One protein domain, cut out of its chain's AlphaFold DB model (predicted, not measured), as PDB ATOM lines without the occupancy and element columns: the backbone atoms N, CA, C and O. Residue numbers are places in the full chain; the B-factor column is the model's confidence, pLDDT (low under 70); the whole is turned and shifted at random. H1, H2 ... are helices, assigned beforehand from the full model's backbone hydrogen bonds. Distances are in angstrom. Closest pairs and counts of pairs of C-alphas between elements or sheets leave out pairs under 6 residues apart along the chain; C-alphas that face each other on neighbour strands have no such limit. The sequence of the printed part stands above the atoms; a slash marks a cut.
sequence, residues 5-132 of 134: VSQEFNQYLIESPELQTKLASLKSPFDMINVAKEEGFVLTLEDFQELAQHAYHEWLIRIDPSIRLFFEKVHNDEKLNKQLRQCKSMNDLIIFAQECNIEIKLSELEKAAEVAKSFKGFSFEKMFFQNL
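What this domain is: This is residues 5 to 132 of the 134 residues of an uncharacterized protein of Crocosphaera chwakensis CCY0110 (UniProt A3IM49). Picture an elongated body of short helices in two end groups, H1 to H3 at one end and H5 to H7 at the other, with H4 and H8 running lengthwise between them and H9 in the middle, packing on both H4 and H8. Where helices touch, they mostly cross. The printed part has 128 residues, with nine named helices in the order H1 to H9 and no named strand; the class is all helix. It is compact, with a radius of gyration of the C-alphas of 15.0 A, and spans 46 by 26 by 24 A.

How they stand to each other: Start at Val 5: H1, residues 5 to 15, and H2, residues 17 to 25, touch only at the corner, and only just, with 3 pairs of C-alphas within 8 A, the closest Leu 13 and Leu 19 at 5.9 A. H3, residues 29 to 38, is close but not clearly touching H2, the closest C-alphas being Leu 23 and Met 32 at 7.9 A. Next comes H4, residues 45 to 60, which touches H1 with residues 47 to 51 alone at a steep tilt of 51 degrees; its closest C-alphas are Ser 6 and Asp 47, 5.6 A apart. Farther on, H5, residues 65 to 76, and H6, residues 78 to 84, touch only at the corner, the closest C-alphas being Val 74 and Leu 80 at 5.0 A. H7, residues 90 to 99, is close but not clearly touching H5, with the C-alphas of Phe 70 and Ala 97 at 6.5 A. The hub is H8, residues 106 to 118. It touches H7, closest at the C-alphas of Met 90 and Leu 106, 7.0 A, and only just touches H5, with 3 pairs within 8 A, closest at Ile 67 and Glu 108, 7.1 A. Last, H9, residues 124 to 131, touches H8 at a steep tilt of 60 degrees, closest at the C-alphas of Ala 116 and Lys 126, 4.8 A, and touches H4, about perpendicular at 76 degrees, closest at Ala 52 and Phe 124, 6.6 A. Every O i to N i+4 pair is within hydrogen-bond range in H1 and H4 to H9, but 4 of 5 in H2 and 5 of 6 in H3.

Where its parts are: Find C-alpha 5 at (59.881, 10.001, 67.135), where H1 begins. From C-alpha 45 at (69.323, 12.237, 74.227), H4 runs 22.4 A; H8 covers 18.3 A and H5 16.3 A. H9 ends at C-alpha 131, (60.184, 20.668, 93.556).

The domain as a whole: Look to Gly 40 and Asn 101 for the two C-alphas farthest apart, 46.0 A. The printed part has no cut, no link is long, and no printed residue is under 70 in pLDDT.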
ATOM      1  N   VAL A   5      59.988  10.820  65.918       86.88
ATOM      2  CA  VAL A   5      59.881  10.001  67.135       86.88
ATOM      3  C   VAL A   5      59.511  10.866  68.344       86.88
ATOM      4  O   VAL A   5      58.658  10.477  69.142       86.88
ATOM      5  N   SER A   6      60.076  12.075  68.450       87.00
ATOM      6  CA  SER A   6      59.690  13.048  69.478       87.00
ATOM      7  C   SER A   6      58.223  13.466  69.347       87.00
ATOM      8  O   SER A   6      57.515  13.551  70.349       87.00
ATOM      9  N   GLN A   7      57.733  13.708  68.128       88.19
ATOM     10  CA  GLN A   7      56.329  14.056  67.893       88.19
ATOM     11  C   GLN A   7      55.389  12.917  68.286       88.19
ATOM     12  O   GLN A   7      54.439  13.153  69.029       88.19
ATOM     13  N   GLU A   8      55.670  11.697  67.826       90.25
ATOM     14  CA  GLU A   8      54.870  10.505  68.121       90.25
ATOM     15  C   GLU A   8      54.802  10.245  69.627       90.25
ATOM     16  O   GLU A   8      53.715  10.061  70.176       90.25
ATOM     17  N   PHE A   9      55.941  10.323  70.317       90.88
ATOM     18  CA  PHE A   9      55.973  10.158  71.763       90.88
ATOM     19  C   PHE A   9      55.219  11.274  72.489       90.88
ATOM     20  O   PHE A   9      54.405  10.999  73.368       90.88
ATOM     21  N   ASN A  10      55.443  12.541  72.124       89.94
ATOM     22  CA  ASN A  10      54.753  13.660  72.761       89.94
ATOM     23  C   ASN A  10      53.234  13.575  72.574       89.94
ATOM     24  O   ASN A  10      52.483  13.811  73.520       89.94
ATOM     25  N   GLN A  11      52.783  13.196  71.378       90.62
ATOM     26  CA  GLN A  11      51.367  12.998  71.092       90.62
ATOM     27  C   GLN A  11      50.794  11.848  71.924       90.62
ATOM     28  O   GLN A  11      49.766  12.023  72.574       90.62
ATOM     29  N   TYR A  12      51.502  10.718  71.991       92.00
ATOM     30  CA  TYR A  12      51.108   9.573  72.807       92.00
ATOM     31  C   TYR A  12      50.954   9.942  74.290       92.00
ATOM     32  O   TYR A  12      49.960   9.586  74.927       92.00
ATOM     33  N   LEU A  13      51.880  10.738  74.836       89.56
ATOM     34  CA  LEU A  13      51.751  11.259  76.194       89.56
ATOM     35  C   LEU A  13      50.486  12.106  76.340       89.56
ATOM     36  O   LEU A  13      49.741  11.911  77.297       89.56
ATOM     37  N   ILE A  14      50.248  13.056  75.430       90.00
ATOM     38  CA  ILE A  14      49.101  13.979  75.476       90.00
ATOM     39  C   ILE A  14      47.766  13.222  75.436       90.00
ATOM     40  O   ILE A  14      46.816  13.626  76.113       90.00
ATOM     41  N   GLU A  15      47.699  12.152  74.647       91.94
ATOM     42  CA  GLU A  15      46.491  11.363  74.417       91.94
ATOM     43  C   GLU A  15      46.207  10.334  75.515       91.94
ATOM     44  O   GLU A  15      45.051   9.945  75.670       91.94
ATOM     45  N   SER A  16      47.211   9.928  76.300       91.00
ATOM     46  CA  SER A  16      47.070   8.920  77.358       91.00
ATOM     47  C   SER A  16      46.853   9.547  78.749       91.00
ATOM     48  O   SER A  16      47.797  10.067  79.355       91.00
ATOM     49  N   PRO A  17      45.636   9.473  79.334       87.94
ATOM     50  CA  PRO A  17      45.370  10.012  80.672       87.94
ATOM     51  C   PRO A  17      46.162   9.304  81.780       87.94
ATOM     52  O   PRO A  17      46.537   9.923  82.781       87.94
ATOM     53  N   GLU A  18      46.437   8.011  81.602       89.00
ATOM     54  CA  GLU A  18      47.240   7.218  82.536       89.00
ATOM     55  C   GLU A  18      48.672   7.750  82.597       89.00
ATOM     56  O   GLU A  18      49.200   8.008  83.683       89.00
ATOM     57  N   LEU A  19      49.267   8.031  81.434       88.62
ATOM     58  CA  LEU A  19      50.594   8.629  81.372       88.62
ATOM     59  C   LEU A  19      50.592  10.055  81.903       88.62
ATOM     60  O   LEU A  19      51.495  10.392  82.655       88.62
ATOM     61  N   GLN A  20      49.568  10.871  81.635       85.69
ATOM     62  CA  GLN A  20      49.464  12.202  82.255       85.69
ATOM     63  C   GLN A  20      49.482  12.131  83.790       85.69
ATOM     64  O   GLN A  20      50.132  12.953  84.442       85.69
ATOM     65  N   THR A  21      48.832  11.119  84.369       85.75
ATOM     66  CA  THR A  21      48.841  10.880  85.819       85.75
ATOM     67  C   THR A  21      50.233  10.467  86.302       85.75
ATOM     68  O   THR A  21      50.732  11.010  87.288       85.75
ATOM     69  N   LYS A  22      50.905   9.567  85.572       85.38
ATOM     70  CA  LYS A  22      52.286   9.151  85.862       85.38
ATOM     71  C   LYS A  22      53.251  10.339  85.793       85.38
ATOM     72  O   LYS A  22      54.017  10.551  86.730       85.38
ATOM     73  N   LEU A  23      53.149  11.172  84.754       83.44
ATOM     74  CA  LEU A  23      53.956  12.383  84.558       83.44
ATOM     75  C   LEU A  23      53.816  13.379  85.709       83.44
ATOM     76  O   LEU A  23      54.799  14.006  86.089       83.44
ATOM     77  N   ALA A  24      52.619  13.518  86.283       80.44
ATOM     78  CA  ALA A  24      52.390  14.412  87.416       80.44
ATOM     79  C   ALA A  24      53.166  14.000  88.681       80.44
ATOM     80  O   ALA A  24      53.389  14.843  89.548       80.44
ATOM     81  N   SER A  25      53.568  12.728  88.782       82.25
ATOM     82  CA  SER A  25      54.324  12.184  89.916       82.25
ATOM     83  C   SER A  25      55.844  12.180  89.719       82.25
ATOM     84  O   SER A  25      56.577  11.923  90.676       82.25
ATOM     85  N   LEU A  26      56.324  12.457  88.501       83.75
ATOM     86  CA  LEU A  26      57.750  12.408  88.193       83.75
ATOM     87  C   LEU A  26      58.491  13.571  88.845       83.75
ATOM     88  O   LEU A  26      58.027  14.708  88.831       83.75
ATOM     89  N   LYS A  27      59.675  13.280  89.385       78.69
ATOM     90  CA  LYS A  27      60.544  14.292  90.009       78.69
ATOM     91  C   LYS A  27      61.867  14.464  89.285       78.69
ATOM     92  O   LYS A  27      62.596  15.408  89.589       78.69
ATOM     93  N   SER A  28      62.186  13.557  88.362       81.19
ATOM     94  CA  SER A  28      63.460  13.529  87.664       81.19
ATOM     95  C   SER A  28      63.285  13.421  86.145       81.19
ATOM     96  O   SER A  28      62.491  12.606  85.670       81.19
ATOM     97  N   PRO A  29      64.110  14.144  85.363       78.69
ATOM     98  CA  PRO A  29      64.257  13.930  83.922       78.69
ATOM     99  C   PRO A  29      64.516  12.462  83.547       78.69
ATOM    100  O   PRO A  29      64.056  11.990  82.512       78.69
ATOM    101  N   PHE A  30      65.253  11.730  84.390       81.81
ATOM    102  CA  PHE A  30      65.603  10.330  84.140       81.81
ATOM    103  C   PHE A  30      64.393   9.398  84.212       81.81
ATOM    104  O   PHE A  30      64.354   8.404  83.487       81.81
ATOM    105  N   ASP A  31      63.388   9.731  85.024       83.31
ATOM    106  CA  ASP A  31      62.166   8.933  85.109       83.31
ATOM    107  C   ASP A  31      61.422   8.951  83.767       83.31
ATOM    108  O   ASP A  31      60.848   7.946  83.356       83.31
ATOM    109  N   MET A  32      61.518  10.060  83.029       83.62
ATOM    110  CA  MET A  32      60.931  10.190  81.698       83.62
ATOM    111  C   MET A  32      61.574   9.255  80.671       83.62
ATOM    112  O   MET A  32      60.886   8.685  79.824       83.62
ATOM    113  N   ILE A  33      62.893   9.069  80.763       84.12
ATOM    114  CA  ILE A  33      63.632   8.141  79.900       84.12
ATOM    115  C   ILE A  33      63.143   6.710  80.126       84.12
ATOM    116  O   ILE A  33      62.998   5.946  79.171       84.12
ATOM    117  N   ASN A  34      62.865   6.351  81.379       86.12
ATOM    118  CA  ASN A  34      62.326   5.037  81.712       86.12
ATOM    119  C   ASN A  34      60.888   4.880  81.214       86.12
ATOM    120  O   ASN A  34      60.590   3.862  80.600       86.12
ATOM    121  N   VAL A  35      60.038   5.902  81.378       88.56
ATOM    122  CA  VAL A  35      58.670   5.899  80.829       88.56
ATOM    123  C   VAL A  35      58.687   5.670  79.322       88.56
ATOM    124  O   VAL A  35      57.992   4.787  78.844       88.56
ATOM    125  N   ALA A  36      59.517   6.396  78.571       89.62
ATOM    126  CA  ALA A  36      59.613   6.200  77.127       89.62
ATOM    127  C   ALA A  36      59.953   4.747  76.760       89.62
ATOM    128  O   ALA A  36      59.289   4.156  75.916       89.62
ATOM    129  N   LYS A  37      60.938   4.151  77.444       89.44
ATOM    130  CA  LYS A  37      61.352   2.761  77.207       89.44
ATOM    131  C   LYS A  37      60.270   1.745  77.566       89.44
ATOM    132  O   LYS A  37      60.091   0.783  76.827       89.44
ATOM    133  N   GLU A  38      59.581   1.937  78.688       90.69
ATOM    134  CA  GLU A  38      58.473   1.076  79.129       90.69
ATOM    135  C   GLU A  38      57.317   1.088  78.122       90.69
ATOM    136  O   GLU A  38      56.734   0.044  77.846       90.69
ATOM    137  N   GLU A  39      57.058   2.245  77.514       90.44
ATOM    138  CA  GLU A  39      56.047   2.429  76.468       90.44
ATOM    139  C   GLU A  39      56.546   2.029  75.061       90.44
ATOM    140  O   GLU A  39      55.849   2.225  74.069       90.44
ATOM    141  N   GLY A  40      57.755   1.465  74.949       91.62
ATOM    142  CA  GLY A  40      58.314   0.962  73.689       91.62
ATOM    143  C   GLY A  40      58.963   2.016  72.784       91.62
ATOM    144  O   GLY A  40      59.345   1.694  71.659       91.62
ATOM    145  N   PHE A  41      59.139   3.250  73.258       91.38
ATOM    146  CA  PHE A  41      59.826   4.312  72.524       91.38
ATOM    147  C   PHE A  41      61.338   4.267  72.762       91.38
ATOM    148  O   PHE A  41      61.827   4.224  73.894       91.38
ATOM    149  N   VAL A  42      62.101   4.338  71.672       88.44
ATOM    150  CA  VAL A  42      63.563   4.454  71.704       88.44
ATOM    151  C   VAL A  42      63.932   5.897  71.393       88.44
ATOM    152  O   VAL A  42      64.109   6.268  70.238       88.44
ATOM    153  N   LEU A  43      64.020   6.712  72.441       85.94
ATOM    154  CA  LEU A  43      64.418   8.113  72.335       85.94
ATOM    155  C   LEU A  43      65.915   8.263  72.595       85.94
ATOM    156  O   LEU A  43      66.459   7.710  73.558       85.94
ATOM    157  N   THR A  44      66.574   9.036  71.741       88.31
ATOM    158  CA  THR A  44      67.946   9.488  71.962       88.31
ATOM    159  C   THR A  44      67.974  10.656  72.949       88.31
ATOM    160  O   THR A  44      66.947  11.237  73.301       88.31
ATOM    161  N   LEU A  45      69.171  11.032  73.410       85.25
ATOM    162  CA  LEU A  45      69.323  12.237  74.227       85.25
ATOM    163  C   LEU A  45      68.892  13.502  73.463       85.25
ATOM    164  O   LEU A  45      68.346  14.414  74.079       85.25
ATOM    165  N   GLU A  46      69.119  13.543  72.150       87.62
ATOM    166  CA  GLU A  46      68.727  14.665  71.290       87.62
ATOM    167  C   GLU A  46      67.202  14.791  71.226       87.62
ATOM    168  O   GLU A  46      66.683  15.875  71.473       87.62
ATOM    169  N   ASP A  47      66.475  13.682  71.056       88.69
ATOM    170  CA  ASP A  47      65.004  13.681  71.078       88.69
ATOM    171  C   ASP A  47      64.452  14.249  72.399       88.69
ATOM    172  O   ASP A  47      63.535  15.070  72.422       88.69
ATOM    173  N   PHE A  48      65.058  13.882  73.533       86.00
ATOM    174  CA  PHE A  48      64.676  14.446  74.832       86.00
ATOM    175  C   PHE A  48      64.967  15.942  74.949       86.00
ATOM    176  O   PHE A  48      64.175  16.677  75.544       86.00
ATOM    177  N   GLN A  49      66.097  16.401  74.411       87.19
ATOM    178  CA  GLN A  49      66.428  17.823  74.391       87.19
ATOM    179  C   GLN A  49      65.443  18.604  73.524       87.19
ATOM    180  O   GLN A  49      64.996  19.672  73.937       87.19
ATOM    181  N   GLU A  50      65.054  18.062  72.373       89.81
ATOM    182  CA  GLU A  50      64.046  18.660  71.501       89.81
ATOM    183  C   GLU A  50      62.687  18.774  72.200       89.81
ATOM    184  O   GLU A  50      62.081  19.850  72.201       89.81
ATOM    185  N   LEU A  51      62.230  17.698  72.850       89.56
ATOM    186  CA  LEU A  51      60.990  17.684  73.631       89.56
ATOM    187  C   LEU A  51      61.000  18.739  74.738       89.56
ATOM    188  O   LEU A  51      60.042  19.499  74.889       89.56
ATOM    189  N   ALA A  52      62.100  18.812  75.485       89.19
ATOM    190  CA  ALA A  52      62.285  19.795  76.541       89.19
ATOM    191  C   ALA A  52      62.268  21.234  76.011       89.19
ATOM    192  O   ALA A  52      61.583  22.089  76.568       89.19
ATOM    193  N   GLN A  53      63.001  21.506  74.929       89.94
ATOM    194  CA  GLN A  53      63.060  22.834  74.319       89.94
ATOM    195  C   GLN A  53      61.702  23.264  73.770       89.94
ATOM    196  O   GLN A  53      61.316  24.421  73.935       89.94
ATOM    197  N   HIS A  54      60.972  22.343  73.139       91.06
ATOM    198  CA  HIS A  54      59.622  22.596  72.651       91.06
ATOM    199  C   HIS A  54      58.668  22.932  73.802       91.06
ATOM    200  O   HIS A  54      57.978  23.948  73.748       91.06
ATOM    201  N   ALA A  55      58.664  22.123  74.864       91.62
ATOM    202  CA  ALA A  55      57.829  22.360  76.038       91.62
ATOM    203  C   ALA A  55      58.152  23.694  76.726       91.62
ATOM    204  O   ALA A  55      57.238  24.446  77.060       91.62
ATOM    205  N   TYR A  56      59.439  24.021  76.859       93.12
ATOM    206  CA  TYR A  56      59.891  25.290  77.422       93.12
ATOM    207  C   TYR A  56      59.391  26.491  76.609       93.12
ATOM    208  O   TYR A  56      58.845  27.433  77.181       93.12
ATOM    209  N   HIS A  57      59.510  26.451  75.276       92.38
ATOM    210  CA  HIS A  57      59.004  27.522  74.412       92.38
ATOM    211  C   HIS A  57      57.484  27.667  74.508       92.38
ATOM    212  O   HIS A  57      56.983  28.780  74.664       92.38
ATOM    213  N   GLU A  58      56.749  26.557  74.457       92.56
ATOM    214  CA  GLU A  58      55.292  26.570  74.584       92.56
ATOM    215  C   GLU A  58      54.823  27.083  75.950       92.56
ATOM    216  O   GLU A  58      53.787  27.743  76.048       92.56
ATOM    217  N   TRP A  59      55.573  26.800  77.013       94.94
ATOM    218  CA  TRP A  59      55.310  27.356  78.332       94.94
ATOM    219  C   TRP A  59      55.611  28.862  78.376       94.94
ATOM    220  O   TRP A  59      54.751  29.640  78.793       94.94
ATOM    221  N   LEU A  60      56.773  29.298  77.872       94.44
ATOM    222  CA  LEU A  60      57.185  30.707  77.852       94.44
ATOM    223  C   LEU A  60      56.184  31.630  77.145       94.44
ATOM    224  O   LEU A  60      56.008  32.773  77.564       94.44
ATOM    225  N   ILE A  61      55.532  31.171  76.074       94.06
ATOM    226  CA  ILE A  61      54.548  31.994  75.350       94.06
ATOM    227  C   ILE A  61      53.201  32.122  76.081       94.06
ATOM    228  O   ILE A  61      52.384  32.954  75.690       94.06
ATOM    229  N   ARG A  62      52.950  31.305  77.116       93.94
ATOM    230  CA  ARG A  62      51.677  31.251  77.859       93.94
ATOM    231  C   ARG A  62      51.720  31.951  79.216       93.94
ATOM    232  O   ARG A  62      50.664  32.162  79.807       93.94
ATOM    233  N   ILE A  63      52.906  32.273  79.724       94.81
ATOM    234  CA  ILE A  63      53.082  32.956  81.012       94.81
ATOM    235  C   ILE A  63      53.110  34.479  80.854       94.81
ATOM    236  O   ILE A  63      53.279  35.008  79.754       94.81
ATOM    237  N   ASP A  64      52.953  35.186  81.974       92.94
ATOM    238  CA  ASP A  64      52.998  36.648  82.011       92.94
ATOM    239  C   ASP A  64      54.338  37.195  81.460       92.94
ATOM    240  O   ASP A  64      55.400  36.620  81.732       92.94
ATOM    241  N   PRO A  65      54.338  38.326  80.719       90.31
ATOM    242  CA  PRO A  65      55.547  38.875  80.100       90.31
ATOM    243  C   PRO A  65      56.694  39.176  81.075       90.31
ATOM    244  O   PRO A  65      57.856  38.998  80.721       90.31
ATOM    245  N   SER A  66      56.386  39.611  82.302       86.69
ATOM    246  CA  SER A  66      57.371  39.858  83.369       86.69
ATOM    247  C   SER A  66      58.138  38.581  83.728       86.69
ATOM    248  O   SER A  66      59.370  38.571  83.752       86.69
ATOM    249  N   ILE A  67      57.408  37.480  83.923       93.94
ATOM    250  CA  ILE A  67      57.966  36.153  84.193       93.94
ATOM    251  C   ILE A  67      58.760  35.651  82.990       93.94
ATOM    252  O   ILE A  67      59.888  35.178  83.138       93.94
ATOM    253  N   ARG A  68      58.195  35.791  81.789       94.69
ATOM    254  CA  ARG A  68      58.846  35.397  80.539       94.69
ATOM    255  C   ARG A  68      60.223  36.040  80.396       94.69
ATOM    256  O   ARG A  68      61.188  35.318  80.162       94.69
ATOM    257  N   LEU A  69      60.334  37.356  80.595       93.19
ATOM    258  CA  LEU A  69      61.608  38.079  80.503       93.19
ATOM    259  C   LEU A  69      62.664  37.519  81.463       93.19
ATOM    260  O   LEU A  69      63.831  37.388  81.094       93.19
ATOM    261  N   PHE A  70      62.262  37.170  82.686       95.44
ATOM    262  CA  PHE A  70      63.162  36.557  83.658       95.44
ATOM    263  C   PHE A  70      63.655  35.188  83.194       95.44
ATOM    264  O   PHE A  70      64.865  34.965  83.137       95.44
ATOM    265  N   PHE A  71      62.751  34.290  82.799       95.12
ATOM    266  CA  PHE A  71      63.152  32.954  82.368       95.12
ATOM    267  C   PHE A  71      63.934  32.973  81.050       95.12
ATOM    268  O   PHE A  71      64.902  32.227  80.940       95.12
ATOM    269  N   GLU A  72      63.607  33.851  80.096       94.44
ATOM    270  CA  GLU A  72      64.397  34.047  78.872       94.44
ATOM    271  C   GLU A  72      65.816  34.534  79.199       94.44
ATOM    272  O   GLU A  72      66.795  34.006  78.667       94.44
ATOM    273  N   LYS A  73      65.957  35.507  80.107       94.19
ATOM    274  CA  LYS A  73      67.268  36.003  80.550       94.19
ATOM    275  C   LYS A  73      68.098  34.894  81.192       94.19
ATOM    276  O   LYS A  73      69.264  34.722  80.854       94.19
ATOM    277  N   VAL A  74      67.489  34.130  82.094       94.00
ATOM    278  CA  VAL A  74      68.147  33.030  82.808       94.00
ATOM    279  C   VAL A  74      68.498  31.867  81.875       94.00
ATOM    280  O   VAL A  74      69.526  31.223  82.056       94.00
ATOM    281  N   HIS A  75      67.672  31.583  80.868       92.12
ATOM    282  CA  HIS A  75      67.926  30.511  79.906       92.12
ATOM    283  C   HIS A  75      69.118  30.811  78.995       92.12
ATOM    284  O   HIS A  75      69.903  29.913  78.704       92.12
ATOM    285  N   ASN A  76      69.275  32.073  78.589       92.00
ATOM    286  CA  ASN A  76      70.338  32.501  77.680       92.00
ATOM    287  C   ASN A  76      71.687  32.775  78.373       92.00
ATOM    288  O   ASN A  76      72.681  33.012  77.689       92.00
ATOM    289  N   ASP A  77      71.744  32.738  79.707       95.56
ATOM    290  CA  ASP A  77      72.965  32.952  80.485       95.56
ATOM    291  C   ASP A  77      73.270  31.724  81.356       95.56
ATOM    292  O   ASP A  77      72.555  31.404  82.306       95.56
ATOM    293  N   GLU A  78      74.369  31.029  81.054       93.50
ATOM    294  CA  GLU A  78      74.751  29.793  81.748       93.50
ATOM    295  C   GLU A  78      74.973  30.000  83.258       93.50
ATOM    296  O   GLU A  78      74.671  29.115  84.067       93.50
ATOM    297  N   LYS A  79      75.495  31.162  83.664       94.62
ATOM    298  CA  LYS A  79      75.743  31.475  85.074       94.62
ATOM    299  C   LYS A  79      74.419  31.674  85.805       94.62
ATOM    300  O   LYS A  79      74.244  31.102  86.882       94.62
ATOM    301  N   LEU A  80      73.490  32.415  85.205       95.06
ATOM    302  CA  LEU A  80      72.151  32.599  85.765       95.06
ATOM    303  C   LEU A  80      71.377  31.276  85.799       95.06
ATOM    304  O   LEU A  80      70.732  30.972  86.800       95.06
ATOM    305  N   ASN A  81      71.495  30.436  84.768       93.38
ATOM    306  CA  ASN A  81      70.873  29.110  84.747       93.38
ATOM    307  C   ASN A  81      71.379  28.223  85.894       93.38
ATOM    308  O   ASN A  81      70.599  27.527  86.543       93.38
ATOM    309  N   LYS A  82      72.686  28.263  86.190       92.69
ATOM    310  CA  LYS A  82      73.262  27.553  87.342       92.69
ATOM    311  C   LYS A  82      72.707  28.071  88.668       92.69
ATOM    312  O   LYS A  82      72.445  27.255  89.547       92.69
ATOM    313  N   GLN A  83      72.513  29.382  88.805       93.19
ATOM    314  CA  GLN A  83      71.896  29.979  89.994       93.19
ATOM    315  C   GLN A  83      70.420  29.585  90.130       93.19
ATOM    316  O   GLN A  83      70.009  29.187  91.215       93.19
ATOM    317  N   LEU A  84      69.655  29.565  89.033       93.44
ATOM    318  CA  LEU A  84      68.254  29.126  89.029       93.44
ATOM    319  C   LEU A  84      68.084  27.723  89.626       93.44
ATOM    320  O   LEU A  84      67.163  27.474  90.394       93.44
ATOM    321  N   ARG A  85      68.999  26.801  89.307       89.31
ATOM    322  CA  ARG A  85      68.974  25.419  89.822       89.31
ATOM    323  C   ARG A  85      69.252  25.317  91.325       89.31
ATOM    324  O   ARG A  85      69.084  24.240  91.890       89.31
ATOM    325  N   GLN A  86      69.725  26.391  91.957       91.94
ATOM    326  CA  GLN A  86      69.963  26.450  93.399       91.94
ATOM    327  C   GLN A  86      68.746  26.966  94.171       91.94
ATOM    328  O   GLN A  86      68.701  26.773  95.387       91.94
ATOM    329  N   CYS A  87      67.768  27.576  93.492       92.62
ATOM    330  CA  CYS A  87      66.510  27.994  94.099       92.62
ATOM    331  C   CYS A  87      65.748  26.767  94.610       92.62
ATOM    332  O   CYS A  87      65.556  25.790  93.884       92.62
ATOM    333  N   LYS A  88      65.319  26.819  95.871       92.38
ATOM    334  CA  LYS A  88      64.559  25.755  96.540       92.38
ATOM    335  C   LYS A  88      63.137  26.181  96.866       92.38
ATOM    336  O   LYS A  88      62.320  25.321  97.176       92.38
ATOM    337  N   SER A  89      62.842  27.476  96.789       94.31
ATOM    338  CA  SER A  89      61.522  28.031  97.056       94.31
ATOM    339  C   SER A  89      61.077  29.071  96.028       94.31
ATOM    340  O   SER A  89      61.889  29.615  95.277       94.31
ATOM    341  N   MET A  90      59.780  29.390  96.028       93.88
ATOM    342  CA  MET A  90      59.248  30.520  95.253       93.88
ATOM    343  C   MET A  90      59.857  31.854  95.701       93.88
ATOM    344  O   MET A  90      60.126  32.722  94.874       93.88
ATOM    345  N   ASN A  91      60.135  32.005  96.998       94.06
ATOM    346  CA  ASN A  91      60.782  33.203  97.530       94.06
ATOM    347  C   ASN A  91      62.220  33.354  97.020       94.06
ATOM    348  O   ASN A  91      62.620  34.468  96.685       94.06
ATOM    349  N   ASP A  92      62.967  32.253  96.871       95.12
ATOM    350  CA  ASP A  92      64.309  32.298  96.274       95.12
ATOM    351  C   ASP A  92      64.257  32.826  94.835       95.12
ATOM    352  O   ASP A  92      65.138  33.575  94.423       95.12
ATOM    353  N   LEU A  93      63.212  32.473  94.075       94.56
ATOM    354  CA  LEU A  93      63.026  32.979  92.714       94.56
ATOM    355  C   LEU A  93      62.698  34.463  92.676       94.56
ATOM    356  O   LEU A  93      63.205  35.163  91.806       94.56
ATOM    357  N   ILE A  94      61.883  34.951  93.610       94.50
ATOM    358  CA  ILE A  94      61.569  36.381  93.712       94.50
ATOM    359  C   ILE A  94      62.842  37.170  94.023       94.50
ATOM    360  O   ILE A  94      63.125  38.160  93.351       94.50
ATOM    361  N   ILE A  95      63.635  36.709  94.995       94.81
ATOM    362  CA  ILE A  95      64.917  37.334  95.349       94.81
ATOM    363  C   ILE A  95      65.857  37.315  94.139       94.81
ATOM    364  O   ILE A  95      66.419  38.344  93.771       94.81
ATOM    365  N   PHE A  96      65.976  36.175  93.459       95.88
ATOM    366  CA  PHE A  96      66.845  36.052  92.293       95.88
ATOM    367  C   PHE A  96      66.388  36.927  91.108       95.88
ATOM    368  O   PHE A  96      67.208  37.529  90.410       95.88
ATOM    369  N   ALA A  97      65.079  37.067  90.894       94.75
ATOM    370  CA  ALA A  97      64.533  37.984  89.898       94.75
ATOM    371  C   ALA A  97      64.872  39.445  90.229       94.75
ATOM    372  O   ALA A  97      65.303  40.190  89.343       94.75
ATOM    373  N   GLN A  98      64.780  39.834  91.506       94.19
ATOM    374  CA  GLN A  98      65.173  41.166  91.971       94.19
ATOM    375  C   GLN A  98      66.665  41.435  91.737       94.19
ATOM    376  O   GLN A  98      67.012  42.501  91.230       94.19
ATOM    377  N   GLU A  99      67.546  40.464  92.005       93.75
ATOM    378  CA  GLU A  99      68.980  40.553  91.669       93.75
ATOM    379  C   GLU A  99      69.210  40.750  90.161       93.75
ATOM    380  O   GLU A  99      70.156  41.418  89.734       93.75
ATOM    381  N   CYS A 100      68.306  40.223  89.333       92.31
ATOM    382  CA  CYS A 100      68.304  40.415  87.887       92.31
ATOM    383  C   CYS A 100      67.685  41.749  87.425       92.31
ATOM    384  O   CYS A 100      67.654  41.982  86.210       92.31
ATOM    385  N   ASN A 101      67.263  42.620  88.352       93.69
ATOM    386  CA  ASN A 101      66.491  43.851  88.133       93.69
ATOM    387  C   ASN A 101      65.120  43.611  87.479       93.69
ATOM    388  O   ASN A 101      64.679  44.399  86.643       93.69
ATOM    389  N   ILE A 102      64.461  42.506  87.831       94.06
ATOM    390  CA  ILE A 102      63.118  42.161  87.361       94.06
ATOM    391  C   ILE A 102      62.219  42.000  88.584       94.06
ATOM    392  O   ILE A 102      62.469  41.170  89.454       94.06
ATOM    393  N   GLU A 103      61.165  42.805  88.659       93.88
ATOM    394  CA  GLU A 103      60.178  42.681  89.725       93.88
ATOM    395  C   GLU A 103      59.161  41.597  89.362       93.88
ATOM    396  O   GLU A 103      58.510  41.665  88.319       93.88
ATOM    397  N   ILE A 104      59.048  40.590  90.229       93.38
ATOM    398  CA  ILE A 104      58.119  39.471  90.092       93.38
ATOM    399  C   ILE A 104      57.394  39.277  91.419       93.38
ATOM    400  O   ILE A 104      58.019  39.199  92.478       93.38
ATOM    401  N   LYS A 105      56.069  39.165  91.366       93.56
ATOM    402  CA  LYS A 105      55.228  38.850  92.521       93.56
ATOM    403  C   LYS A 105      55.034  37.348  92.651       93.56
ATOM    404  O   LYS A 105      54.975  36.621  91.660       93.56
ATOM    405  N   LEU A 106      54.816  36.897  93.885       93.75
ATOM    406  CA  LEU A 106      54.496  35.499  94.177       93.75
ATOM    407  C   LEU A 106      53.310  34.992  93.344       93.75
ATOM    408  O   LEU A 106      53.404  33.938  92.729       93.75
ATOM    409  N   SER A 107      52.241  35.783  93.233       93.88
ATOM    410  CA  SER A 107      51.055  35.405  92.459       93.88
ATOM    411  C   SER A 107      51.309  35.266  90.953       93.88
ATOM    412  O   SER A 107      50.578  34.546  90.276       93.88
ATOM    413  N   GLU A 108      52.329  35.931  90.405       93.81
ATOM    414  CA  GLU A 108      52.739  35.755  89.007       93.81
ATOM    415  C   GLU A 108      53.523  34.442  88.830       93.81
ATOM    416  O   GLU A 108      53.288  33.714  87.864       93.81
ATOM    417  N   LEU A 109      54.386  34.078  89.790       94.06
ATOM    418  CA  LEU A 109      55.068  32.775  89.795       94.06
ATOM    419  C   LEU A 109      54.098  31.611  89.996       94.06
ATOM    420  O   LEU A 109      54.214  30.602  89.307       94.06
ATOM    421  N   GLU A 110      53.117  31.752  90.887       94.25
ATOM    422  CA  GLU A 110      52.073  30.745  91.100       94.25
ATOM    423  C   GLU A 110      51.270  30.499  89.818       94.25
ATOM    424  O   GLU A 110      51.031  29.352  89.444       94.25
ATOM    425  N   LYS A 111      50.917  31.560  89.080       94.62
ATOM    426  CA  LYS A 111      50.283  31.418  87.762       94.62
ATOM    427  C   LYS A 111      51.190  30.696  86.772       94.62
ATOM    428  O   LYS A 111      50.726  29.796  86.079       94.62
ATOM    429  N   ALA A 112      52.471  31.056  86.710       94.75
ATOM    430  CA  ALA A 112      53.428  30.407  85.819       94.75
ATOM    431  C   ALA A 112      53.601  28.908  86.146       94.75
ATOM    432  O   ALA A 112      53.668  28.075  85.234       94.75
ATOM    433  N   ALA A 113      53.591  28.559  87.434       94.19
ATOM    434  CA  ALA A 113      53.601  27.186  87.923       94.19
ATOM    435  C   ALA A 113      52.324  26.423  87.544       94.19
ATOM    436  O   ALA A 113      52.407  25.285  87.084       94.19
ATOM    437  N   GLU A 114      51.147  27.042  87.660       93.94
ATOM    438  CA  GLU A 114      49.888  26.426  87.225       93.94
ATOM    439  C   GLU A 114      49.842  26.227  85.700       93.94
ATOM    440  O   GLU A 114      49.395  25.176  85.233       93.94
ATOM    441  N   VAL A 115      50.395  27.155  84.907       94.31
ATOM    442  CA  VAL A 115      50.565  26.956  83.456       94.31
ATOM    443  C   VAL A 115      51.458  25.740  83.185       94.31
ATOM    444  O   VAL A 115      51.066  24.870  82.405       94.31
ATOM    445  N   ALA A 116      52.603  25.618  83.867       93.00
ATOM    446  CA  ALA A 116      53.505  24.467  83.727       93.00
ATOM    447  C   ALA A 116      52.833  23.142  84.125       93.00
ATOM    448  O   ALA A 116      52.943  22.128  83.435       93.00
ATOM    449  N   LYS A 117      52.076  23.151  85.223       90.62
ATOM    450  CA  LYS A 117      51.320  21.997  85.719       90.62
ATOM    451  C   LYS A 117      50.230  21.555  84.745       90.62
ATOM    452  O   LYS A 117      50.048  20.355  84.554       90.62
ATOM    453  N   SER A 118      49.551  22.504  84.101       89.38
ATOM    454  CA  SER A 118      48.517  22.236  83.092       89.38
ATOM    455  C   SER A 118      49.068  21.765  81.740       89.38
ATOM    456  O   SER A 118      48.300  21.317  80.884       89.38
ATOM    457  N   PHE A 119      50.387  21.857  81.532       87.75
ATOM    458  CA  PHE A 119      51.023  21.446  80.289       87.75
ATOM    459  C   PHE A 119      50.824  19.946  80.057       87.75
ATOM    460  O   PHE A 119      51.234  19.117  80.877       87.75
ATOM    461  N   LYS A 120      50.189  19.587  78.940       84.50
ATOM    462  CA  LYS A 120      50.009  18.188  78.554       84.50
ATOM    463  C   LYS A 120      51.293  17.669  77.921       84.50
ATOM    464  O   LYS A 120      51.809  18.274  76.990       84.50
ATOM    465  N   GLY A 121      51.771  16.539  78.429       84.44
ATOM    466  CA  GLY A 121      53.044  15.950  78.019       84.44
ATOM    467  C   GLY A 121      54.189  16.318  78.963       84.44
ATOM    468  O   GLY A 121      53.974  16.668  80.132       84.44
ATOM    469  N   PHE A 122      55.412  16.176  78.460       82.56
ATOM    470  CA  PHE A 122      56.634  16.405  79.224       82.56
ATOM    471  C   PHE A 122      56.998  17.892  79.289       82.56
ATOM    472  O   PHE A 122      56.938  18.582  78.281       82.56
ATOM    473  N   SER A 123      57.401  18.374  80.466       87.06
ATOM    474  CA  SER A 123      57.931  19.728  80.675       87.06
ATOM    475  C   SER A 123      58.845  19.727  81.899       87.06
ATOM    476  O   SER A 123      58.493  19.165  82.942       87.06
ATOM    477  N   PHE A 124      60.013  20.366  81.789       88.62
ATOM    478  CA  PHE A 124      60.903  20.557  82.935       88.62
ATOM    479  C   PHE A 124      60.345  21.557  83.932       88.62
ATOM    480  O   PHE A 124      60.563  21.410  85.128       88.62
ATOM    481  N   GLU A 125      59.582  22.527  83.453       91.56
ATOM    482  CA  GLU A 125      58.983  23.593  84.244       91.56
ATOM    483  C   GLU A 125      57.993  22.991  85.242       91.56
ATOM    484  O   GLU A 125      57.993  23.364  86.412       91.56
ATOM    485  N   LYS A 126      57.225  21.974  84.821       90.00
ATOM    486  CA  LYS A 126      56.341  21.209  85.711       90.00
ATOM    487  C   LYS A 126      57.120  20.619  86.889       90.00
ATOM    488  O   LYS A 126      56.776  20.884  88.037       90.00
ATOM    489  N   MET A 127      58.187  19.870  86.608       88.56
ATOM    490  CA  MET A 127      59.029  19.262  87.647       88.56
ATOM    491  C   MET A 127      59.744  20.313  88.499       88.56
ATOM    492  O   MET A 127      59.879  20.147  89.709       88.56
ATOM    493  N   PHE A 128      60.205  21.396  87.879       90.88
ATOM    494  CA  PHE A 128      60.889  22.488  88.553       90.88
ATOM    495  C   PHE A 128      59.987  23.107  89.619       90.88
ATOM    496  O   PHE A 128      60.335  23.067  90.794       90.88
ATOM    497  N   PHE A 129      58.796  23.576  89.241       91.44
ATOM    498  CA  PHE A 129      57.867  24.192  90.187       91.44
ATOM    499  C   PHE A 129      57.325  23.209  91.230       91.44
ATOM    500  O   PHE A 129      57.121  23.604  92.372       91.44
ATOM    501  N   GLN A 130      57.144  21.930  90.883       88.44
ATOM    502  CA  GLN A 130      56.753  20.892  91.847       88.44
ATOM    503  C   GLN A 130      57.806  20.639  92.934       88.44
ATOM    504  O   GLN A 130      57.460  20.209  94.034       88.44
ATOM    505  N   ASN A 131      59.082  20.866  92.623       87.75
ATOM    506  CA  ASN A 131      60.184  20.668  93.556       87.75
ATOM    507  C   ASN A 131      60.491  21.916  94.401       87.75
ATOM    508  O   ASN A 131      61.288  21.820  95.335       87.75
ATOM    509  N   LEU A 132      59.872  23.062  94.103       88.56
ATOM    510  CA  LEU A 132      59.998  24.264  94.921       88.56
ATOM    511  C   LEU A 132      59.054  24.192  96.120       88.56
ATOM    512  O   LEU A 132      57.876  23.864  95.991       88.56
TER     513      LEU A 132